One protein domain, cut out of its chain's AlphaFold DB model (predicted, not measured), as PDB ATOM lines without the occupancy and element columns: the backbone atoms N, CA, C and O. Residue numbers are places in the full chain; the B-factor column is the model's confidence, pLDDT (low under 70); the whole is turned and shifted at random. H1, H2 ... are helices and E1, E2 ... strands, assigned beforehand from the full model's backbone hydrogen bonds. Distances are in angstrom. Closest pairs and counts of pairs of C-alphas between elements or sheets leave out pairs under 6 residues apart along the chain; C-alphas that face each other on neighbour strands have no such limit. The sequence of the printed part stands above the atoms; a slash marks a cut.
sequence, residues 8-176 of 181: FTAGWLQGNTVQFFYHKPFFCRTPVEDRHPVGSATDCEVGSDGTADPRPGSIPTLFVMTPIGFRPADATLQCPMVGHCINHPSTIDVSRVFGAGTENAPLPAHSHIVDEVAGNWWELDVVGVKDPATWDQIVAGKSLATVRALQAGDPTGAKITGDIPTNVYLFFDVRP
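What this domain is: This is residues 8 to 176 of the 181 residues of an uncharacterized protein of Gemmatimonadetes bacterium (UniProt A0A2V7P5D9). Picture a closed barrel of six strands, with a helical hairpin, H2 and H3, packed on its outside over E3. Long loops make up much of the rest, and the short helix H1 lies among them, off the barrel. The printed part has 169 residues, with elements in the order E1 E2 E3 H1 E4 E5 H2 H3 E6; round the ring run E1 E2 E6 E5 E3 E4 and back to E1, a mixed barrel. The class is mixed, helices and strands, though under half of the residues are in named elements. The whole is compact and rounded, with a radius of gyration of the C-alphas of 14.8 A and spans of 37 by 34 by 28 A.

How they stand to each other: Start in the barrel at E1, residues 8 to 13, and E2, residues 16 to 22, an antiparallel hairpin with N 11 and O 18 2.9 A apart. E2 is antiparallel to E6, residues 164 to 175, where N 21 and O 173 are 2.9 A apart. E6 bends by 94 degrees at residue 167; its residues 164 to 171 pair with E5, residues 121 to 129, antiparallel, with N 126 and O 164 at 2.8 A, and its residues 172 to 175 pair with E2. E5 is parallel to E3, residues 61 to 67, with N 64 and O 125 at 2.8 A. E3 is antiparallel to E4, residues 111 to 114, with N 65 and O 111 at 2.7 A. E4 closes the ring, parallel to E1, with N 114 and O 12 at 2.9 A. Outside the barrel and on it, H2, residues 132 to 141, lies over E3 and E4 at a height over the sheet of 8.7 A; its closest C-alphas to E5 are those of Trp 135 and Val 129, 6.4 A. H3, residues 144 to 153, is also on the barrel and outside it, at a height of 10.5 A, with the C-alphas of Leu 144 and Ile 113 of E4 closest, 6.3 A. H2 and H3, a helical hairpin, touch at a steep tilt of 40 degrees, opposite ways; their closest C-alphas are those of Ile 138 and Thr 146, 6.2 A. Every O i to N i+4 pair is within hydrogen-bond range in H2 and H3; H1, residues 95 to 98, is too short for one and is not on the barrel.

Where its parts are: Find C-alpha 8 at (10.008, -44.385, 44.531), where E1 begins. E6 runs 25.9 A to C-alpha 175 at (6.465, -35.989, 48.272), and E5 24.6 A. E3 spans 19.1 A, E2 18.9 A, and H2 and H3 14.1 A each.

The domain as a whole: The C-alphas of Ala 100 and Pro 176 are farthest apart, 41.3 A. The links E2 to E3, E3 to H1 and H1 to E4 are long, with 38, 27 and 12 residues. The printed part has no cut, and no printed residue is under 70 in pLDDT.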
ATOM      1  N   PHE A   8       9.855 -45.005  43.224       94.00
ATOM      2  CA  PHE A   8      10.008 -44.385  44.531       94.00
ATOM      3  C   PHE A   8      11.106 -45.041  45.355       94.00
ATOM      4  O   PHE A   8      11.261 -46.260  45.341       94.00
ATOM      5  N   THR A   9      11.787 -44.223  46.149       95.38
ATOM      6  CA  THR A   9      12.452 -44.669  47.376       95.38
ATOM      7  C   THR A   9      11.845 -43.920  48.559       95.38
ATOM      8  O   THR A   9      11.178 -42.889  48.405       95.38
ATOM      9  N   ALA A  10      12.040 -44.457  49.761       96.69
ATOM     10  CA  ALA A  10      11.867 -43.654  50.961       96.69
ATOM     11  C   ALA A  10      12.998 -42.615  51.043       96.69
ATOM     12  O   ALA A  10      14.087 -42.858  50.541       96.69
ATOM     13  N   GLY A  11      12.751 -41.506  51.729       97.44
ATOM     14  CA  GLY A  11      13.738 -40.484  52.071       97.44
ATOM     15  C   GLY A  11      13.533 -39.998  53.503       97.44
ATOM     16  O   GLY A  11      12.502 -40.294  54.122       97.44
ATOM     17  N   TRP A  12      14.489 -39.252  54.048       98.44
ATOM     18  CA  TRP A  12      14.364 -38.628  55.367       98.44
ATOM     19  C   TRP A  12      14.354 -37.105  55.257       98.44
ATOM     20  O   TRP A  12      15.187 -36.521  54.570       98.44
ATOM     21  N   LEU A  13      13.406 -36.474  55.948       97.75
ATOM     22  CA  LEU A  13      13.250 -35.024  56.006       97.75
ATOM     23  C   LEU A  13      12.749 -34.630  57.396       97.75
ATOM     24  O   LEU A  13      11.655 -35.027  57.799       97.75
ATOM     25  N   GLN A  14      13.538 -33.825  58.112       96.50
ATOM     26  CA  GLN A  14      13.142 -33.186  59.378       96.50
ATOM     27  C   GLN A  14      12.459 -34.144  60.382       96.50
ATOM     28  O   GLN A  14      11.417 -33.831  60.955       96.50
ATOM     29  N   GLY A  15      13.022 -35.340  60.575       97.06
ATOM     30  CA  GLY A  15      12.504 -36.340  61.517       97.06
ATOM     31  C   GLY A  15      11.461 -37.294  60.935       97.06
ATOM     32  O   GLY A  15      11.057 -38.246  61.601       97.06
ATOM     33  N   ASN A  16      11.046 -37.094  59.685       96.75
ATOM     34  CA  ASN A  16      10.002 -37.874  59.033       96.75
ATOM     35  C   ASN A  16      10.559 -38.733  57.899       96.75
ATOM     36  O   ASN A  16      11.562 -38.404  57.268       96.75
ATOM     37  N   THR A  17       9.860 -39.830  57.612       97.19
ATOM     38  CA  THR A  17      10.043 -40.565  56.359       97.19
ATOM     39  C   THR A  17       9.130 -39.963  55.292       97.19
ATOM     40  O   THR A  17       7.921 -39.863  55.495       97.19
ATOM     41  N   VAL A  18       9.711 -39.582  54.159       97.06
ATOM     42  CA  VAL A  18       9.032 -39.043  52.970       97.06
ATOM     43  C   VAL A  18       9.250 -39.970  51.774       97.06
ATOM     44  O   VAL A  18       9.952 -40.976  51.890       97.06
ATOM     45  N   GLN A  19       8.642 -39.655  50.631       96.94
ATOM     46  CA  GLN A  19       8.869 -40.377  49.378       96.94
ATOM     47  C   GLN A  19       9.650 -39.514  48.394       96.94
ATOM     48  O   GLN A  19       9.303 -38.352  48.182       96.94
ATOM     49  N   PHE A  20      10.657 -40.098  47.753       96.94
ATOM     50  CA  PHE A  20      11.349 -39.493  46.622       96.94
ATOM     51  C   PHE A  20      10.850 -40.136  45.342       96.94
ATOM     52  O   PHE A  20      10.975 -41.345  45.162       96.94
ATOM     53  N   PHE A  21      10.243 -39.333  44.472       96.50
ATOM     54  CA  PHE A  21       9.720 -39.794  43.194       96.50
ATOM     55  C   PHE A  21      10.707 -39.519  42.064       96.50
ATOM     56  O   PHE A  21      10.820 -38.390  41.578       96.50
ATOM     57  N   TYR A  22      11.383 -40.565  41.611       95.81
ATOM     58  CA  TYR A  22      12.315 -40.503  40.495       95.81
ATOM     59  C   TYR A  22      11.559 -40.693  39.191       95.81
ATOM     60  O   TYR A  22      10.728 -41.593  39.067       95.81
ATOM     61  N   HIS A  23      11.866 -39.853  38.213       93.12
ATOM     62  CA  HIS A  23      11.187 -39.854  36.913       93.12
ATOM     63  C   HIS A  23      12.091 -39.359  35.777       93.12
ATOM     64  O   HIS A  23      11.620 -38.970  34.708       93.12
ATOM     65  N   LYS A  24      13.402 -39.349  36.031       93.38
ATOM     66  CA  LYS A  24      14.456 -39.017  35.079       93.38
ATOM     67  C   LYS A  24      15.776 -39.637  35.571       93.38
ATOM     68  O   LYS A  24      15.988 -39.663  36.786       93.38
ATOM     69  N   PRO A  25      16.658 -40.097  34.665       92.88
ATOM     70  CA  PRO A  25      17.983 -40.593  35.032       92.88
ATOM     71  C   PRO A  25      18.851 -39.554  35.754       92.88
ATOM     72  O   PRO A  25      18.674 -38.346  35.563       92.88
ATOM     73  N   PHE A  26      19.821 -40.048  36.528       95.62
ATOM     74  CA  PHE A  26      20.907 -39.249  37.094       95.62
ATOM     75  C   PHE A  26      21.749 -38.561  36.011       95.62
ATOM     76  O   PHE A  26      21.717 -38.913  34.827       95.62
ATOM     77  N   PHE A  27      22.541 -37.589  36.443       95.12
ATOM     78  CA  PHE A  27      23.536 -36.910  35.629       95.12
ATOM     79  C   PHE A  27      24.826 -36.773  36.431       95.12
ATOM     80  O   PHE A  27      24.769 -36.401  37.596       95.12
ATOM     81  N   CYS A  28      25.971 -37.055  35.815       97.31
ATOM     82  CA  CYS A  28      27.277 -36.856  36.437       97.31
ATOM     83  C   CYS A  28      28.082 -35.859  35.615       97.31
ATOM     84  O   CYS A  28      28.205 -35.984  34.393       97.31
ATOM     85  N   ARG A  29      28.560 -34.807  36.278       97.06
ATOM     86  CA  ARG A  29      29.207 -33.687  35.614       97.06
ATOM     87  C   ARG A  29      30.694 -33.950  35.454       97.06
ATOM     88  O   ARG A  29      31.436 -34.038  36.425       97.06
ATOM     89  N   THR A  30      31.154 -33.953  34.212       95.12
ATOM     90  CA  THR A  30      32.580 -33.893  33.887       95.12
ATOM     91  C   THR A  30      32.882 -32.670  33.003       95.12
ATOM     92  O   THR A  30      32.001 -32.198  32.274       95.12
ATOM     93  N   PRO A  31      34.102 -32.100  33.064       96.06
ATOM     94  CA  PRO A  31      35.143 -32.402  34.050       96.06
ATOM     95  C   PRO A  31      34.720 -31.980  35.465       96.06
ATOM     96  O   PRO A  31      33.836 -31.132  35.626       96.06
ATOM     97  N   VAL A  32      35.353 -32.586  36.463       97.12
ATOM     98  CA  VAL A  32      35.252 -32.187  37.874       97.12
ATOM     99  C   VAL A  32      36.239 -31.058  38.186       97.12
ATOM    100  O   VAL A  32      37.118 -30.762  37.366       97.12
ATOM    101  N   GLU A  33      36.070 -30.375  39.317       96.25
ATOM    102  CA  GLU A  33      36.797 -29.143  39.655       96.25
ATOM    103  C   GLU A  33      38.319 -29.313  39.654       96.25
ATOM    104  O   GLU A  33      39.041 -28.465  39.117       96.25
ATOM    105  N   ASP A  34      38.816 -30.430  40.190       93.56
ATOM    106  CA  ASP A  34      40.251 -30.733  40.229       93.56
ATOM    107  C   ASP A  34      40.831 -31.161  38.867       93.56
ATOM    108  O   ASP A  34      42.050 -31.267  38.705       93.56
ATOM    109  N   ARG A  35      39.965 -31.349  37.859       94.38
ATOM    110  CA  ARG A  35      40.270 -31.776  36.484       94.38
ATOM    111  C   ARG A  35      40.955 -33.137  36.371       94.38
ATOM    112  O   ARG A  35      41.450 -33.471  35.288       94.38
ATOM    113  N   HIS A  36      40.982 -33.928  37.437       93.69
ATOM    114  CA  HIS A  36      41.421 -35.308  37.352       93.69
ATOM    115  C   HIS A  36      40.340 -36.168  36.671       93.69
ATOM    116  O   HIS A  36      39.148 -35.865  36.769       93.69
ATOM    117  N   PRO A  37      40.732 -37.226  35.940       95.50
ATOM    118  CA  PRO A  37      39.777 -38.145  35.331       95.50
ATOM    119  C   PRO A  37      38.852 -38.785  36.371       95.50
ATOM    120  O   PRO A  37      39.256 -39.001  37.511       95.50
ATOM    121  N   VAL A  38      37.640 -39.130  35.939       97.81
ATOM    122  CA  VAL A  38      36.723 -40.002  36.678       97.81
ATOM    123  C   VAL A  38      36.808 -41.389  36.051       97.81
ATOM    124  O   VAL A  38      36.708 -41.515  34.831       97.81
ATOM    125  N   GLY A  39      37.068 -42.415  36.855       96.88
ATOM    126  CA  GLY A  39      37.336 -43.771  36.373       96.88
ATOM    127  C   GLY A  39      36.158 -44.742  36.455       96.88
ATOM    128  O   GLY A  39      36.332 -45.917  36.122       96.88
ATOM    129  N   SER A  40      34.974 -44.286  36.871       97.88
ATOM    130  CA  SER A  40      33.777 -45.126  36.909       97.88
ATOM    131  C   SER A  40      33.147 -45.269  35.527       97.88
ATOM    132  O   SER A  40      33.267 -44.397  34.670       97.88
ATOM    133  N   ALA A  41      32.420 -46.362  35.296       97.25
ATOM    134  CA  ALA A  41      31.744 -46.601  34.018       97.25
ATOM    135  C   ALA A  41      30.552 -45.655  33.764       97.25
ATOM    136  O   ALA A  41      29.962 -45.677  32.685       97.25
ATOM    137  N   THR A  42      30.163 -44.873  34.770       96.56
ATOM    138  CA  THR A  42      29.041 -43.926  34.762       96.56
ATOM    139  C   THR A  42      29.498 -42.468  34.752       96.56
ATOM    140  O   THR A  42      28.645 -41.583  34.771       96.56
ATOM    141  N   ASP A  43      30.814 -42.217  34.753       97.44
ATOM    142  CA  ASP A  43      31.427 -40.895  34.921       97.44
ATOM    143  C   ASP A  43      31.058 -40.194  36.248       97.44
ATOM    144  O   ASP A  43      31.213 -38.979  36.389       97.44
ATOM    145  N   CYS A  44      30.577 -40.953  37.234       98.25
ATOM    146  CA  CYS A  44      30.185 -40.475  38.560       98.25
ATOM    147  C   CYS A  44      31.284 -40.706  39.592       98.25
ATOM    148  O   CYS A  44      31.928 -41.760  39.582       98.25
ATOM    149  N   GLU A  45      31.454 -39.782  40.529       98.31
ATOM    150  CA  GLU A  45      32.520 -39.844  41.523       98.31
ATOM    151  C   GLU A  45      32.141 -39.228  42.873       98.31
ATOM    152  O   GLU A  45      31.172 -38.478  42.986       98.31
ATOM    153  N   VAL A  46      32.938 -39.546  43.889       98.31
ATOM    154  CA  VAL A  46      32.905 -38.934  45.217       98.31
ATOM    155  C   VAL A  46      34.293 -38.391  45.535       98.31
ATOM    156  O   VAL A  46      35.258 -39.157  45.624       98.31
ATOM    157  N   GLY A  47      34.373 -37.091  45.809       97.62
ATOM    158  CA  GLY A  47      35.596 -36.416  46.230       97.62
ATOM    159  C   GLY A  47      35.902 -35.110  45.499       97.62
ATOM    160  O   GLY A  47      36.694 -34.326  46.023       97.62
ATOM    161  N   SER A  48      35.292 -34.839  44.344       97.44
ATOM    162  CA  SER A  48      35.321 -33.523  43.692       97.44
ATOM    163  C   SER A  48      33.953 -33.174  43.100       97.44
ATOM    164  O   SER A  48      33.200 -34.044  42.661       97.44
ATOM    165  N   ASP A  49      33.631 -31.882  43.132       96.56
ATOM    166  CA  ASP A  49      32.407 -31.336  42.556       96.56
ATOM    167  C   ASP A  49      32.514 -31.233  41.019       96.56
ATOM    168  O   ASP A  49      33.600 -31.210  40.423       96.56
ATOM    169  N   GLY A  50      31.372 -31.185  40.344       94.44
ATOM    170  CA  GLY A  50      31.265 -30.888  38.930       94.44
ATOM    171  C   GLY A  50      31.613 -29.434  38.606       94.44
ATOM    172  O   GLY A  50      31.254 -28.501  39.301       94.44
ATOM    173  N   THR A  51      32.227 -29.191  37.447       94.38
ATOM    174  CA  THR A  51      32.555 -27.809  37.025       94.38
ATOM    175  C   THR A  51      31.358 -26.898  36.717       94.38
ATOM    176  O   THR A  51      31.561 -25.708  36.464       94.38
ATOM    177  N   ALA A  52      30.142 -27.444  36.618       93.75
ATOM    178  CA  ALA A  52      28.924 -26.669  36.395       93.75
ATOM    179  C   ALA A  52      27.652 -27.485  36.657       93.75
ATOM    180  O   ALA A  52      27.538 -28.636  36.225       93.75
ATOM    181  N   ASP A  53      26.652 -26.797  37.196       94.50
ATOM    182  CA  ASP A  53      25.318 -27.322  37.451       94.50
ATOM    183  C   ASP A  53      24.517 -27.696  36.188       94.50
ATOM    184  O   ASP A  53      24.663 -27.074  35.127       94.50
ATOM    185  N   PRO A  54      23.573 -28.658  36.286       93.75
ATOM    186  CA  PRO A  54      22.677 -29.041  35.195       93.75
ATOM    187  C   PRO A  54      21.620 -27.977  34.855       93.75
ATOM    188  O   PRO A  54      20.909 -28.113  33.853       93.75
ATOM    189  N   ARG A  55      21.472 -26.933  35.680       94.12
ATOM    190  CA  ARG A  55      20.622 -25.769  35.402       94.12
ATOM    191  C   ARG A  55      21.125 -24.520  36.137       94.12
ATOM    192  O   ARG A  55      21.777 -24.659  37.161       94.12
ATOM    193  N   PRO A  56      20.759 -23.308  35.687       93.38
ATOM    194  CA  PRO A  56      21.027 -22.086  36.439       93.38
ATOM    195  C   PRO A  56      20.264 -22.009  37.771       93.38
ATOM    196  O   PRO A  56      19.176 -22.583  37.924       93.38
ATOM    197  N   GLY A  57      20.785 -21.177  38.676       92.12
ATOM    198  CA  GLY A  57      20.198 -20.889  39.987       92.12
ATOM    199  C   GLY A  57      20.529 -21.951  41.034       92.12
ATOM    200  O   GLY A  57      21.141 -22.958  40.717       92.12
ATOM    201  N   SER A  58      20.093 -21.726  42.277       93.19
ATOM    202  CA  SER A  58      20.372 -22.653  43.382       93.19
ATOM    203  C   SER A  58      19.806 -24.042  43.092       93.19
ATOM    204  O   SER A  58      18.645 -24.171  42.668       93.19
ATOM    205  N   ILE A  59      20.618 -25.064  43.339       96.56
ATOM    206  CA  ILE A  59      20.224 -26.470  43.359       96.56
ATOM    207  C   ILE A  59      20.206 -26.918  44.826       96.56
ATOM    208  O   ILE A  59      21.110 -26.551  45.570       96.56
ATOM    209  N   PRO A  60      19.150 -27.611  45.278       97.56
ATOM    210  CA  PRO A  60      19.095 -28.134  46.637       97.56
ATOM    211  C   PRO A  60      20.040 -29.330  46.810       97.56
ATOM    212  O   PRO A  60      20.253 -30.101  45.869       97.56
ATOM    213  N   THR A  61      20.559 -29.520  48.023       98.19
ATOM    214  CA  THR A  61      21.501 -30.605  48.330       98.19
ATOM    215  C   THR A  61      20.787 -31.826  48.909       98.19
ATOM    216  O   THR A  61      19.960 -31.741  49.820       98.19
ATOM    217  N   LEU A  62      21.134 -32.993  48.382       98.62
ATOM    218  CA  LEU A  62      20.804 -34.311  48.893       98.62
ATOM    219  C   LEU A  62      22.007 -34.863  49.657       98.62
ATOM    220  O   LEU A  62      23.070 -35.080  49.082       98.62
ATOM    221  N   PHE A  63      21.822 -35.179  50.934       98.88
ATOM    222  CA  PHE A  63      22.864 -35.796  51.748       98.88
ATOM    223  C   PHE A  63      22.726 -37.319  51.718       98.88
ATOM    224  O   PHE A  63      21.722 -37.882  52.166       98.88
ATOM    225  N   VAL A  64      23.749 -37.995  51.203       98.75
ATOM    226  CA  VAL A  64      23.792 -39.446  51.004       98.75
ATOM    227  C   VAL A  64      24.571 -40.098  52.143       98.75
ATOM    228  O   VAL A  64      25.799 -40.055  52.201       98.75
ATOM    229  N   MET A  65      23.850 -40.727  53.063       98.81
ATOM    230  CA  MET A  65      24.418 -41.496  54.165       98.81
ATOM    231  C   MET A  65      24.922 -42.838  53.640       98.81
ATOM    232  O   MET A  65      24.123 -43.698  53.252       98.81
ATOM    233  N   THR A  66      26.237 -43.035  53.678       98.69
ATOM    234  CA  THR A  66      26.894 -44.234  53.142       98.69
ATOM    235  C   THR A  66      27.669 -44.956  54.248       98.69
ATOM    236  O   THR A  66      28.605 -44.378  54.803       98.69
ATOM    237  N   PRO A  67      27.331 -46.210  54.598       98.38
ATOM    238  CA  PRO A  67      28.087 -46.991  55.566       98.38
ATOM    239  C   PRO A  67      29.447 -47.417  54.989       98.38
ATOM    240  O   PRO A  67      29.546 -47.894  53.859       98.38
ATOM    241  N   ILE A  68      30.503 -47.279  55.786       97.50
ATOM    242  CA  ILE A  68      31.889 -47.596  55.436       97.50
ATOM    243  C   ILE A  68      32.388 -48.678  56.388       97.50
ATOM    244  O   ILE A  68      32.442 -48.479  57.599       97.50
ATOM    245  N   GLY A  69      32.784 -49.828  55.839       95.56
ATOM    246  CA  GLY A  69      33.369 -50.922  56.622       95.56
ATOM    247  C   GLY A  69      32.367 -51.753  57.434       95.56
ATOM    248  O   GLY A  69      32.779 -52.662  58.151       95.56
ATOM    249  N   PHE A  70      31.062 -51.496  57.306       97.69
ATOM    250  CA  PHE A  70      30.003 -52.323  57.887       97.69
ATOM    251  C   PHE A  70      28.755 -52.336  56.994       97.69
ATOM    252  O   PHE A  70      28.629 -51.535  56.070       97.69
ATOM    253  N   ARG A  71      27.819 -53.250  57.278       96.62
ATOM    254  CA  ARG A  71      26.503 -53.306  56.628       96.62
ATOM    255  C   ARG A  71      25.402 -53.052  57.671       96.62
ATOM    256  O   ARG A  71      25.267 -53.874  58.578       96.62
ATOM    257  N   PRO A  72      24.632 -51.954  57.566       97.38
ATOM    258  CA  PRO A  72      23.448 -51.736  58.391       97.38
ATOM    259  C   PRO A  72      22.341 -52.757  58.107       97.38
ATOM    260  O   PRO A  72      22.374 -53.465  57.102       97.38
ATOM    261  N   ALA A  73      21.317 -52.800  58.961       97.00
ATOM    262  CA  ALA A  73      20.125 -53.596  58.684       97.00
ATOM    263  C   ALA A  73      19.416 -53.095  57.412       97.00
ATOM    264  O   ALA A  73      19.151 -51.899  57.287       97.00
ATOM    265  N   ASP A  74      19.039 -54.006  56.508       96.38
ATOM    266  CA  ASP A  74      18.421 -53.667  55.213       96.38
ATOM    267  C   ASP A  74      17.175 -52.777  55.348       96.38
ATOM    268  O   ASP A  74      16.965 -51.885  54.536       96.38
ATOM    269  N   ALA A  75      16.391 -52.941  56.419       96.25
ATOM    270  CA  ALA A  75      15.208 -52.118  56.698       96.25
ATOM    271  C   ALA A  75      15.516 -50.629  56.971       96.25
ATOM    272  O   ALA A  75      14.605 -49.805  57.010       96.25
ATOM    273  N   THR A  76      16.785 -50.284  57.193       97.25
ATOM    274  CA  THR A  76      17.251 -48.906  57.407       97.25
ATOM    275  C   THR A  76      17.842 -48.273  56.144       97.25
ATOM    276  O   THR A  76      18.137 -47.076  56.140       97.25
ATOM    277  N   LEU A  77      18.001 -49.067  55.081       97.88
ATOM    278  CA  LEU A  77      18.558 -48.660  53.799       97.88
ATOM    279  C   LEU A  77      17.431 -48.338  52.817       97.88
ATOM    280  O   LEU A  77      16.507 -49.125  52.625       97.88
ATOM    281  N   GLN A  78      17.527 -47.182  52.168       97.00
ATOM    282  CA  GLN A  78      16.595 -46.790  51.107       97.00
ATOM    283  C   GLN A  78      17.010 -47.398  49.761       97.00
ATOM    284  O   GLN A  78      16.157 -47.766  48.955       97.00
ATOM    285  N   CYS A  79      18.319 -47.571  49.564       96.81
ATOM    286  CA  CYS A  79      18.934 -48.291  48.457       96.81
ATOM    287  C   CYS A  79      19.789 -49.449  49.026       96.81
ATOM    288  O   CYS A  79      20.994 -49.285  49.216       96.81
ATOM    289  N   PRO A  80      19.199 -50.615  49.365       96.31
ATOM    290  CA  PRO A  80      19.908 -51.709  50.050       96.31
ATOM    291  C   PRO A  80      20.770 -52.594  49.134       96.31
ATOM    292  O   PRO A  80      21.636 -53.336  49.620       96.31
ATOM    293  N   MET A  81      20.508 -52.559  47.824       95.44
ATOM    294  CA  MET A  81      21.182 -53.382  46.821       95.44
ATOM    295  C   MET A  81      22.352 -52.613  46.206       95.44
ATOM    296  O   MET A  81      22.172 -51.589  45.554       95.44
ATOM    297  N   VAL A  82      23.562 -53.128  46.414       95.38
ATOM    298  CA  VAL A  82      24.794 -52.551  45.863       95.38
ATOM    299  C   VAL A  82      24.734 -52.551  44.332       95.38
ATOM    300  O   VAL A  82      24.348 -53.550  43.729       95.38
ATOM    301  N   GLY A  83      25.102 -51.427  43.718       94.44
ATOM    302  CA  GLY A  83      25.092 -51.213  42.268       94.44
ATOM    303  C   GLY A  83      23.702 -51.075  41.643       94.44
ATOM    304  O   GLY A  83      23.599 -50.865  40.436       94.44
ATOM    305  N   HIS A  84      22.630 -51.172  42.437       93.12
ATOM    306  CA  HIS A  84      21.261 -51.181  41.933       93.12
ATOM    307  C   HIS A  84      20.345 -50.321  42.807       93.12
ATOM    308  O   HIS A  84      19.766 -50.786  43.790       93.12
ATOM    309  N   CYS A  85      20.152 -49.068  42.395       93.31
ATOM    310  CA  CYS A  85      19.061 -48.229  42.878       93.31
ATOM    311  C   CYS A  85      18.423 -47.465  41.715       93.31
ATOM    312  O   CYS A  85      19.055 -47.204  40.693       93.31
ATOM    313  N   ILE A  86      17.138 -47.149  41.844       91.62
ATOM    314  CA  ILE A  86      16.362 -46.551  40.760       91.62
ATOM    315  C   ILE A  86      16.934 -45.200  40.324       91.62
ATOM    316  O   ILE A  86      17.091 -44.315  41.153       91.62
ATOM    317  N   ASN A  87      17.209 -45.013  39.030       92.94
ATOM    318  CA  ASN A  87      17.774 -43.769  38.494       92.94
ATOM    319  C   ASN A  87      19.091 -43.328  39.168       92.94
ATOM    320  O   ASN A  87      19.415 -42.147  39.132       92.94
ATOM    321  N   HIS A  88      19.855 -44.261  39.742       95.19
ATOM    322  CA  HIS A  88      21.195 -44.022  40.287       95.19
ATOM    323  C   HIS A  88      22.268 -44.614  39.365       95.19
ATOM    324  O   HIS A  88      21.970 -45.514  38.571       95.19
ATOM    325  N   PRO A  89      23.526 -44.154  39.468       96.38
ATOM    326  CA  PRO A  89      24.621 -44.815  38.779       96.38
ATOM    327  C   PRO A  89      24.847 -46.229  39.326       96.38
ATOM    328  O   PRO A  89      24.742 -46.473  40.524       96.38
ATOM    329  N   SER A  90      25.182 -47.186  38.459       96.44
ATOM    330  CA  SER A  90      25.507 -48.552  38.897       96.44
ATOM    331  C   SER A  90      26.927 -48.679  39.458       96.44
ATOM    332  O   SER A  90      27.216 -49.577  40.252       96.44
ATOM    333  N   THR A  91      27.815 -47.763  39.076       98.25
ATOM    334  CA  THR A  91      29.201 -47.672  39.552       98.25
ATOM    335  C   THR A  91      29.537 -46.240  39.939       98.25
ATOM    336  O   THR A  91      28.857 -45.312  39.508       98.25
ATOM    337  N   ILE A  92      30.555 -46.056  40.767       98.50
ATOM    338  CA  ILE A  92      31.013 -44.750  41.226       98.50
ATOM    339  C   ILE A  92      32.512 -44.802  41.527       98.50
ATOM    340  O   ILE A  92      33.027 -45.816  42.006       98.50
ATOM    341  N   ASP A  93      33.212 -43.719  41.215       98.62
ATOM    342  CA  ASP A  93      34.629 -43.554  41.505       98.62
ATOM    343  C   ASP A  93      34.774 -43.013  42.919       98.62
ATOM    344  O   ASP A  93      34.289 -41.929  43.232       98.62
ATOM    345  N   VAL A  94      35.417 -43.782  43.790       98.00
ATOM    346  CA  VAL A  94      35.676 -43.371  45.175       98.00
ATOM    347  C   VAL A  94      37.174 -43.306  45.471       98.00
ATOM    348  O   VAL A  94      37.588 -43.290  46.633       98.00
ATOM    349  N   SER A  95      38.004 -43.235  44.428       97.94
ATOM    350  CA  SER A  95      39.463 -43.245  44.536       97.94
ATOM    351  C   SER A  95      40.038 -42.006  45.214       97.94
ATOM    352  O   SER A  95      41.075 -42.101  45.870       97.94
ATOM    353  N   ARG A  96      39.335 -40.870  45.179       96.19
ATOM    354  CA  ARG A  96      39.698 -39.676  45.967       96.19
ATOM    355  C   ARG A  96      39.541 -39.884  47.471       96.19
ATOM    356  O   ARG A  96      40.237 -39.242  48.253       96.19
ATOM    357  N   VAL A  97      38.659 -40.796  47.879       95.88
ATOM    358  CA  VAL A  97      38.384 -41.093  49.290       95.88
ATOM    359  C   VAL A  97      39.183 -42.303  49.774       95.88
ATOM    360  O   VAL A  97      39.734 -42.276  50.874       95.88
ATOM    361  N   PHE A  98      39.265 -43.365  48.967       96.50
ATOM    362  CA  PHE A  98      39.840 -44.655  49.372       96.50
ATOM    363  C   PHE A  98      41.133 -45.033  48.643       96.50
ATOM    364  O   PHE A  98      41.741 -46.054  48.969       96.50
ATOM    365  N   GLY A  99      41.596 -44.202  47.711       96.75
ATOM    366  CA  GLY A  99      42.823 -44.418  46.956       96.75
ATOM    367  C   GLY A  99      42.649 -45.300  45.720       96.75
ATOM    368  O   GLY A  99      41.554 -45.752  45.372       96.75
ATOM    369  N   ALA A 100      43.772 -45.530  45.042       96.25
ATOM    370  CA  ALA A 100      43.816 -46.249  43.775       96.25
ATOM    371  C   ALA A 100      43.254 -47.679  43.873       96.25
ATOM    372  O   ALA A 100      43.437 -48.367  44.880       96.25
ATOM    373  N   GLY A 101      42.619 -48.144  42.798       96.56
ATOM    374  CA  GLY A 101      41.935 -49.439  42.720       96.56
ATOM    375  C   GLY A 101      40.459 -49.396  43.126       96.56
ATOM    376  O   GLY A 101      39.819 -50.447  43.196       96.56
ATOM    377  N   THR A 102      39.918 -48.206  43.401       97.50
ATOM    378  CA  THR A 102      38.504 -47.987  43.752       97.50
ATOM    379  C   THR A 102      37.779 -47.056  42.771       97.50
ATOM    380  O   THR A 102      36.707 -46.531  43.065       97.50
ATOM    381  N   GLU A 103      38.338 -46.888  41.573       98.12
ATOM    382  CA  GLU A 103      37.859 -45.955  40.550       98.12
ATOM    383  C   GLU A 103      36.523 -46.372  39.921       98.12
ATOM    384  O   GLU A 103      35.793 -45.540  39.406       98.12
ATOM    385  N   ASN A 104      36.179 -47.659  39.950       98.19
ATOM    386  CA  ASN A 104      34.952 -48.182  39.346       98.19
ATOM    387  C   ASN A 104      34.226 -49.125  40.312       98.19
ATOM    388  O   ASN A 104      33.931 -50.280  39.991       98.19
ATOM    389  N   ALA A 105      34.013 -48.660  41.541       97.88
ATOM    390  CA  ALA A 105      33.341 -49.440  42.566       97.88
ATOM    391  C   ALA A 105      31.836 -49.552  42.255       97.88
ATOM    392  O   ALA A 105      31.235 -48.586  41.784       97.88
ATOM    393  N   PRO A 106      31.180 -50.691  42.536       97.75
ATOM    394  CA  PRO A 106      29.721 -50.749  42.557       97.75
ATOM    395  C   PRO A 106      29.158 -49.706  43.529       97.75
ATOM    396  O   PRO A 106      29.702 -49.549  44.624       97.75
ATOM    397  N   LEU A 107      28.065 -49.025  43.161       97.50
ATOM    398  CA  LEU A 107      27.459 -48.015  44.035       97.50
ATOM    399  C   LEU A 107      27.117 -48.639  45.406       97.50
ATOM    400  O   LEU A 107      26.344 -49.604  45.444       97.50
ATOM    401  N   PRO A 108      27.668 -48.141  46.530       97.31
ATOM    402  CA  PRO A 108      27.399 -48.711  47.844       97.31
ATOM    403  C   PRO A 108      25.916 -48.645  48.212       97.31
ATOM    404  O   PRO A 108      25.181 -47.796  47.715       97.31
ATOM    405  N   ALA A 109      25.472 -49.509  49.122       97.69
ATOM    406  CA  ALA A 109      24.148 -49.350  49.717       97.69
ATOM    407  C   ALA A 109      24.102 -48.061  50.557       97.69
ATOM    408  O   ALA A 109      25.071 -47.772  51.253       97.69
ATOM    409  N   HIS A 110      23.008 -47.300  50.510       98.56
ATOM    410  CA  HIS A 110      22.929 -45.980  51.152       98.56
ATOM    411  C   HIS A 110      21.487 -45.562  51.494       98.56
ATOM    412  O   HIS A 110      20.505 -46.224  51.128       98.56
ATOM    413  N   SER A 111      21.379 -44.450  52.223       98.62
ATOM    414  CA  SER A 111      20.133 -43.752  52.553       98.62
ATOM    415  C   SER A 111      20.301 -42.250  52.359       98.62
ATOM    416  O   SER A 111      21.407 -41.727  52.400       98.62
ATOM    417  N   HIS A 112      19.199 -41.545  52.183       98.50
ATOM    418  CA  HIS A 112      19.161 -40.143  51.822       98.50
ATOM    419  C   HIS A 112      18.477 -39.284  52.876       98.50
ATOM    420  O   HIS A 112      17.458 -39.677  53.464       98.50
ATOM    421  N   ILE A 113      19.006 -38.075  53.033       98.69
ATOM    422  CA  ILE A 113      18.455 -36.990  53.834       98.69
ATOM    423  C   ILE A 113      18.368 -35.738  52.965       98.69
ATOM    424  O   ILE A 113      19.339 -35.359  52.320       98.69
ATOM    425  N   VAL A 114      17.220 -35.073  53.007       98.44
ATOM    426  CA  VAL A 114      17.028 -33.705  52.511       98.44
ATOM    427  C   VAL A 114      16.613 -32.811  53.678       98.44
ATOM    428  O   VAL A 114      16.142 -33.296  54.714       98.44
ATOM    429  N   ASP A 115      16.792 -31.504  53.539       96.25
ATOM    430  CA  ASP A 115      16.404 -30.504  54.538       96.25
ATOM    431  C   ASP A 115      15.213 -29.633  54.109       96.25
ATOM    432  O   ASP A 115      14.592 -28.991  54.964       96.25
ATOM    433  N   GLU A 116      14.817 -29.709  52.837       96.19
ATOM    434  CA  GLU A 116      13.652 -29.025  52.285       96.19
ATOM    435  C   GLU A 116      12.781 -29.902  51.369       96.19
ATOM    436  O   GLU A 116      13.156 -30.993  50.935       96.19
ATOM    437  N   VAL A 117      11.568 -29.417  51.087       96.50
ATOM    438  CA  VAL A 117      10.672 -30.010  50.088       96.50
ATOM    439  C   VAL A 117      10.902 -29.299  48.763       96.50
ATOM    440  O   VAL A 117      10.446 -28.173  48.573       96.50
ATOM    441  N   ALA A 118      11.558 -29.984  47.836       96.12
ATOM    442  CA  ALA A 118      11.752 -29.510  46.475       96.12
ATOM    443  C   ALA A 118      11.534 -30.645  45.462       96.12
ATOM    444  O   ALA A 118      11.342 -31.811  45.818       96.12
ATOM    445  N   GLY A 119      11.540 -30.286  44.185       95.31
ATOM    446  CA  GLY A 119      11.625 -31.232  43.079       95.31
ATOM    447  C   GLY A 119      12.667 -30.771  42.072       95.31
ATOM    448  O   GLY A 119      13.236 -29.691  42.247       95.31
ATOM    449  N   ASN A 120      12.839 -31.534  40.987       95.56
ATOM    450  CA  ASN A 120      13.852 -31.315  39.939       95.56
ATOM    451  C   ASN A 120      15.240 -31.882  40.325       95.56
ATOM    452  O   ASN A 120      15.316 -32.903  41.004       95.56
ATOM    453  N   TRP A 121      16.324 -31.299  39.804       97.44
ATOM    454  CA  TRP A 121      17.703 -31.684  40.105       97.44
ATOM    455  C   TRP A 121      18.091 -31.394  41.557       97.44
ATOM    456  O   TRP A 121      17.769 -30.321  42.067       97.44
ATOM    457  N   TRP A 122      18.842 -32.326  42.134       98.38
ATOM    458  CA  TRP A 122      19.493 -32.268  43.436       98.38
ATOM    459  C   TRP A 122      20.977 -32.539  43.258       98.38
ATOM    460  O   TRP A 122      21.330 -33.491  42.559       98.38
ATOM    461  N   GLU A 123      21.811 -31.723  43.882       97.50
ATOM    462  CA  GLU A 123      23.251 -31.947  44.023       97.50
ATOM    463  C   GLU A 123      23.499 -32.892  45.199       97.50
ATOM    464  O   GLU A 123      22.698 -32.920  46.135       97.50
ATOM    465  N   LEU A 124      24.548 -33.711  45.149       98.31
ATOM    466  CA  LEU A 124      24.794 -34.737  46.157       98.31
ATOM    467  C   LEU A 124      26.064 -34.467  46.961       98.31
ATOM    468  O   LEU A 124      27.153 -34.383  46.398       98.31
ATOM    469  N   ASP A 125      25.910 -34.522  48.281       98.75
ATOM    470  CA  ASP A 125      27.010 -34.641  49.232       98.75
ATOM    471  C   ASP A 125      26.958 -36.009  49.909       98.75
ATOM    472  O   ASP A 125      25.928 -36.431  50.446       98.75
ATOM    473  N   VAL A 126      28.084 -36.714  49.937       98.75
ATOM    474  CA  VAL A 126      28.208 -37.985  50.653       98.75
ATOM    475  C   VAL A 126      28.651 -37.736  52.088       98.75
ATOM    476  O   VAL A 126      29.635 -37.050  52.349       98.75
ATOM    477  N   VAL A 127      27.975 -38.393  53.028       98.88
ATOM    478  CA  VAL A 127      28.411 -38.503  54.420       98.88
ATOM    479  C   VAL A 127      28.699 -39.968  54.721       98.88
ATOM    480  O   VAL A 127      27.804 -40.815  54.796       98.88
ATOM    481  N   GLY A 128      29.979 -40.274  54.894       98.75
ATOM    482  CA  GLY A 128      30.464 -41.586  55.283       98.75
ATOM    483  C   GLY A 128      30.206 -41.858  56.762       98.75
ATOM    484  O   GLY A 128      30.719 -41.149  57.625       98.75
ATOM    485  N   VAL A 129      29.469 -42.918  57.070       98.81
ATOM    486  CA  VAL A 129      29.220 -43.393  58.436       98.81
ATOM    487  C   VAL A 129      30.101 -44.611  58.680       98.81
ATOM    488  O   VAL A 129      30.107 -45.525  57.865       98.81
ATOM    489  N   LYS A 130      30.870 -44.638  59.767       98.56
ATOM    490  CA  LYS A 130      31.949 -45.623  59.987       98.56
ATOM    491  C   LYS A 130      31.636 -46.650  61.074       98.56
ATOM    492  O   LYS A 130      32.400 -47.595  61.255       98.56
ATOM    493  N   ASP A 131      30.523 -46.488  61.788       98.44
ATOM    494  CA  ASP A 131      30.079 -47.447  62.795       98.44
ATOM    495  C   ASP A 131      28.541 -47.572  62.881       98.44
ATOM    496  O   ASP A 131      27.821 -46.612  62.577       98.44
ATOM    497  N   PRO A 132      28.021 -48.735  63.329       98.56
ATOM    498  CA  PRO A 132      26.580 -48.967  63.439       98.56
ATOM    499  C   PRO A 132      25.852 -48.038  64.416       98.56
ATOM    500  O   PRO A 132      24.722 -47.645  64.148       98.56
ATOM    501  N   ALA A 133      26.475 -47.652  65.534       98.56
ATOM    502  CA  ALA A 133      25.805 -46.836  66.548       98.56
ATOM    503  C   ALA A 133      25.553 -45.406  66.049       98.56
ATOM    504  O   ALA A 133      24.549 -44.781  66.398       98.56
ATOM    505  N   THR A 134      26.451 -44.878  65.223       98.88
ATOM    506  CA  THR A 134      26.259 -43.597  64.538       98.88
ATOM    507  C   THR A 134      25.162 -43.703  63.478       98.88
ATOM    508  O   THR A 134      24.296 -42.832  63.413       98.88
ATOM    509  N   TRP A 135      25.126 -44.793  62.705       98.88
ATOM    510  CA  TRP A 135      24.049 -45.044  61.740       98.88
ATOM    511  C   TRP A 135      22.674 -45.108  62.405       98.88
ATOM    512  O   TRP A 135      21.746 -44.432  61.967       98.88
ATOM    513  N   ASP A 136      22.547 -45.854  63.500       98.75
ATOM    514  CA  ASP A 136      21.281 -46.010  64.219       98.75
ATOM    515  C   ASP A 136      20.765 -44.675  64.776       98.75
ATOM    516  O   ASP A 136      19.561 -44.416  64.755       98.75
ATOM    517  N   GLN A 137      21.662 -43.780  65.205       98.81
ATOM    518  CA  GLN A 137      21.291 -42.418  65.606       98.81
ATOM    519  C   GLN A 137      20.740 -41.603  64.431       98.81
ATOM    520  O   GLN A 137      19.742 -40.899  64.595       98.81
ATOM    521  N   ILE A 138      21.331 -41.726  63.240       98.81
ATOM    522  CA  ILE A 138      20.823 -41.077  62.023       98.81
ATOM    523  C   ILE A 138      19.446 -41.641  61.653       98.81
ATOM    524  O   ILE A 138      18.527 -40.871  61.385       98.81
ATOM    525  N   VAL A 139      19.268 -42.964  61.697       98.62
ATOM    526  CA  VAL A 139      17.985 -43.636  61.417       98.62
ATOM    527  C   VAL A 139      16.899 -43.215  62.405       98.62
ATOM    528  O   VAL A 139      15.742 -43.054  62.012       98.62
ATOM    529  N   ALA A 140      17.246 -43.039  63.681       98.56
ATOM    530  CA  ALA A 140      16.320 -42.566  64.701       98.56
ATOM    531  C   ALA A 140      15.954 -41.087  64.500       98.56
ATOM    532  O   ALA A 140      14.796 -40.712  64.677       98.56
ATOM    533  N   GLY A 141      16.927 -40.256  64.121       98.38
ATOM    534  CA  GLY A 141      16.746 -38.812  63.974       98.38
ATOM    535  C   GLY A 141      16.173 -38.355  62.632       98.38
ATOM    536  O   GLY A 141      15.533 -37.309  62.589       98.38
ATOM    537  N   LYS A 142      16.397 -39.105  61.542       98.56
ATOM    538  CA  LYS A 142      15.883 -38.860  60.175       98.56
ATOM    539  C   LYS A 142      15.972 -37.398  59.724       98.56
ATOM    540  O   LYS A 142      15.038 -36.859  59.128       98.56
ATOM    541  N   SER A 143      17.057 -36.712  60.065       98.50
ATOM    542  CA  SER A 143      17.184 -35.283  59.798       98.50
ATOM    543  C   SER A 143      18.631 -34.868  59.594       98.50
ATOM    544  O   SER A 143      19.543 -35.421  60.213       98.50
ATOM    545  N   LEU A 144      18.825 -33.831  58.776       98.69
ATOM    546  CA  LEU A 144      20.136 -33.215  58.610       98.69
ATOM    547  C   LEU A 144      20.641 -32.641  59.937       98.69
ATOM    548  O   LEU A 144      21.813 -32.780  60.257       98.69
ATOM    549  N   ALA A 145      19.754 -32.085  60.767       98.69
ATOM    550  CA  ALA A 145      20.113 -31.588  62.094       98.69
ATOM    551  C   ALA A 145      20.764 -32.672  62.976       98.69
ATOM    552  O   ALA A 145      21.742 -32.394  63.669       98.69
ATOM    553  N   THR A 146      20.274 -33.916  62.916       98.81
ATOM    554  CA  THR A 146      20.901 -35.054  63.604       98.81
ATOM    555  C   THR A 146      22.297 -35.340  63.061       98.81
ATOM    556  O   THR A 146      23.229 -35.478  63.848       98.81
ATOM    557  N   VAL A 147      22.468 -35.375  61.736       98.81
ATOM    558  CA  VAL A 147      23.784 -35.575  61.102       98.81
ATOM    559  C   VAL A 147      24.768 -34.488  61.532       98.81
ATOM    560  O   VAL A 147      25.873 -34.801  61.971       98.81
ATOM    561  N   ARG A 148      24.346 -33.218  61.515       98.81
ATOM    562  CA  ARG A 148      25.173 -32.083  61.949       98.81
ATOM    563  C   ARG A 148      25.569 -32.177  63.417       98.81
ATOM    564  O   ARG A 148      26.717 -31.897  63.751       98.81
ATOM    565  N   ALA A 149      24.658 -32.599  64.294       98.81
ATOM    566  CA  ALA A 149      24.974 -32.809  65.705       98.81
ATOM    567  C   ALA A 149      26.009 -33.931  65.904       98.81
ATOM    568  O   ALA A 149      26.911 -33.791  66.731       98.81
ATOM    569  N   LEU A 150      25.915 -35.014  65.125       98.81
ATOM    570  CA  LEU A 150      26.877 -36.118  65.158       98.81
ATOM    571  C   LEU A 150      28.257 -35.684  64.655       98.81
ATOM    572  O   LEU A 150      29.246 -35.946  65.332       98.81
ATOM    573  N   GLN A 151      28.325 -34.966  63.530       98.81
ATOM    574  CA  GLN A 151      29.575 -34.406  62.999       98.81
ATOM    575  C   GLN A 151      30.217 -33.419  63.987       98.81
ATOM    576  O   GLN A 151      31.416 -33.492  64.247       98.81
ATOM    577  N   ALA A 152      29.427 -32.537  64.606       98.69
ATOM    578  CA  ALA A 152      29.928 -31.606  65.620       98.69
ATOM    579  C   ALA A 152      30.472 -32.325  66.869       98.69
ATOM    580  O   ALA A 152      31.426 -31.854  67.490       98.69
ATOM    581  N   GLY A 153      29.879 -33.466  67.233       98.56
ATOM    582  CA  GLY A 153      30.349 -34.332  68.317       98.56
ATOM    583  C   GLY A 153      31.564 -35.199  67.963       98.56
ATOM    584  O   GLY A 153      32.154 -35.798  68.862       98.56
ATOM    585  N   ASP A 154      31.949 -35.262  66.687       98.44
ATOM    586  CA  ASP A 154      33.047 -36.074  66.159       98.44
ATOM    587  C   ASP A 154      33.947 -35.250  65.214       98.44
ATOM    588  O   ASP A 154      34.057 -35.540  64.023       98.44
ATOM    589  N   PRO A 155      34.622 -34.201  65.719       96.38
ATOM    590  CA  PRO A 155      35.349 -33.244  64.878       96.38
ATOM    591  C   PRO A 155      36.548 -33.845  64.127       96.38
ATOM    592  O   PRO A 155      37.052 -33.235  63.189       96.38
ATOM    593  N   THR A 156      37.037 -35.019  64.533       97.25
ATOM    594  CA  THR A 156      38.093 -35.752  63.812       97.25
ATOM    595  C   THR A 156      37.540 -36.625  62.684       97.25
ATOM    596  O   THR A 156      38.311 -37.185  61.906       97.25
ATOM    597  N   GLY A 157      36.216 -36.773  62.616       97.38
ATOM    598  CA  GLY A 157      35.505 -37.646  61.699       97.38
ATOM    599  C   GLY A 157      35.828 -39.127  61.885       97.38
ATOM    600  O   GLY A 157      35.929 -39.872  60.904       97.38
ATOM    601  N   ALA A 158      36.069 -39.568  63.122       98.19
ATOM    602  CA  ALA A 158      36.415 -40.955  63.423       98.19
ATOM    603  C   ALA A 158      35.244 -41.926  63.181       98.19
ATOM    604  O   ALA A 158      35.469 -43.086  62.836       98.19
ATOM    605  N   LYS A 159      34.012 -41.444  63.330       98.56
ATOM    606  CA  LYS A 159      32.740 -42.171  63.250       98.56
ATOM    607  C   LYS A 159      31.859 -41.698  62.100       98.56
ATOM    608  O   LYS A 159      31.121 -42.497  61.527       98.56
ATOM    609  N   ILE A 160      31.940 -40.420  61.744       98.75
ATOM    610  CA  ILE A 160      31.176 -39.822  60.648       98.75
ATOM    611  C   ILE A 160      32.037 -38.803  59.910       98.75
ATOM    612  O   ILE A 160      32.743 -38.021  60.532       98.75
ATOM    613  N   THR A 161      32.047 -38.817  58.583       98.69
ATOM    614  CA  THR A 161      32.815 -37.823  57.823       98.69
ATOM    615  C   THR A 161      32.128 -36.459  57.859       98.69
ATOM    616  O   THR A 161      30.938 -36.356  58.157       98.69
ATOM    617  N   GLY A 162      32.866 -35.410  57.485       98.50
ATOM    618  CA  GLY A 162      32.237 -34.215  56.922       98.50
ATOM    619  C   GLY A 162      31.510 -34.538  55.612       98.50
ATOM    620  O   GLY A 162      31.481 -35.692  55.174       98.50
ATOM    621  N   ASP A 163      30.952 -33.513  54.987       98.50
ATOM    622  CA  ASP A 163      30.304 -33.657  53.687       98.50
ATOM    623  C   ASP A 163      31.380 -33.762  52.605       98.50
ATOM    624  O   ASP A 163      32.333 -32.979  52.583       98.50
ATOM    625  N   ILE A 164      31.272 -34.791  51.772       98.62
ATOM    626  CA  ILE A 164      32.204 -35.060  50.683       98.62
ATOM    627  C   ILE A 164      31.468 -34.747  49.381       98.62
ATOM    628  O   ILE A 164      30.479 -35.434  49.097       98.62
ATOM    629  N   PRO A 165      31.938 -33.766  48.594       98.12
ATOM    630  CA  PRO A 165      31.260 -33.379  47.371       98.12
ATOM    631  C   PRO A 165      31.282 -34.516  46.356       98.12
ATOM    632  O   PRO A 165      32.148 -35.403  46.378       98.12
ATOM    633  N   THR A 166      30.332 -34.465  45.439       98.50
ATOM    634  CA  THR A 166      30.253 -35.376  44.304       98.50
ATOM    635  C   THR A 166      29.997 -34.582  43.039       98.50
ATOM    636  O   THR A 166      29.496 -33.466  43.084       98.50
ATOM    637  N   ASN A 167      30.243 -35.193  41.890       98.31
ATOM    638  CA  ASN A 167      29.809 -34.626  40.620       98.31
ATOM    639  C   ASN A 167      28.402 -35.095  40.210       98.31
ATOM    640  O   ASN A 167      28.021 -34.964  39.042       98.31
ATOM    641  N   VAL A 168      27.664 -35.723  41.129       98.38
ATOM    642  CA  VAL A 168      26.437 -36.466  40.850       98.38
ATOM    643  C   VAL A 168      25.222 -35.591  41.117       98.38
ATOM    644  O   VAL A 168      25.103 -34.951  42.157       98.38
ATOM    645  N   TYR A 169      24.262 -35.650  40.200       98.25
ATOM    646  CA  TYR A 169      22.952 -35.045  40.347       98.25
ATOM    647  C   TYR A 169      21.858 -36.094  40.180       98.25
ATOM    648  O   TYR A 169      21.845 -36.861  39.210       98.25
ATOM    649  N   LEU A 170      20.889 -36.082  41.090       97.75
ATOM    650  CA  LEU A 170      19.679 -36.896  40.992       97.75
ATOM    651  C   LEU A 170      18.470 -36.026  40.670       97.75
ATOM    652  O   LEU A 170      18.429 -34.845  40.998       97.75
ATOM    653  N   PHE A 171      17.468 -36.611  40.017       97.25
ATOM    654  CA  PHE A 171      16.251 -35.901  39.638       97.25
ATOM    655  C   PHE A 171      15.022 -36.571  40.246       97.25
ATOM    656  O   PHE A 171      14.601 -37.650  39.812       97.25
ATOM    657  N   PHE A 172      14.436 -35.924  41.250       97.44
ATOM    658  CA  PHE A 172      13.257 -36.437  41.938       97.44
ATOM    659  C   PHE A 172      12.437 -35.324  42.587       97.44
ATOM    660  O   PHE A 172      12.939 -34.232  42.846       97.44
ATOM    661  N   ASP A 173      11.176 -35.638  42.883       97.62
ATOM    662  CA  ASP A 173      10.314 -34.808  43.726       97.62
ATOM    663  C   ASP A 173      10.238 -35.376  45.141       97.62
ATOM    664  O   ASP A 173       9.968 -36.570  45.317       97.62
ATOM    665  N   VAL A 174      10.385 -34.518  46.149       97.38
ATOM    666  CA  VAL A 174      10.045 -34.847  47.536       97.38
ATOM    667  C   VAL A 174       8.533 -34.769  47.695       97.38
ATOM    668  O   VAL A 174       7.919 -33.721  47.493       97.38
ATOM    669  N   ARG A 175       7.912 -35.885  48.072       95.06
ATOM    670  CA  ARG A 175       6.465 -35.989  48.272       95.06
ATOM    671  C   ARG A 175       6.138 -36.324  49.726       95.06
ATOM    672  O   ARG A 175       6.883 -37.084  50.354       95.06
ATOM    673  N   PRO A 176       5.020 -35.796  50.266       85.94
ATOM    674  CA  PRO A 176       4.519 -36.219  51.566       85.94
ATOM    675  C   PRO A 176       4.400 -37.742  51.630       85.94
ATOM    676  O   PRO A 176       3.958 -38.376  50.672       85.94
TER     677      PRO A 176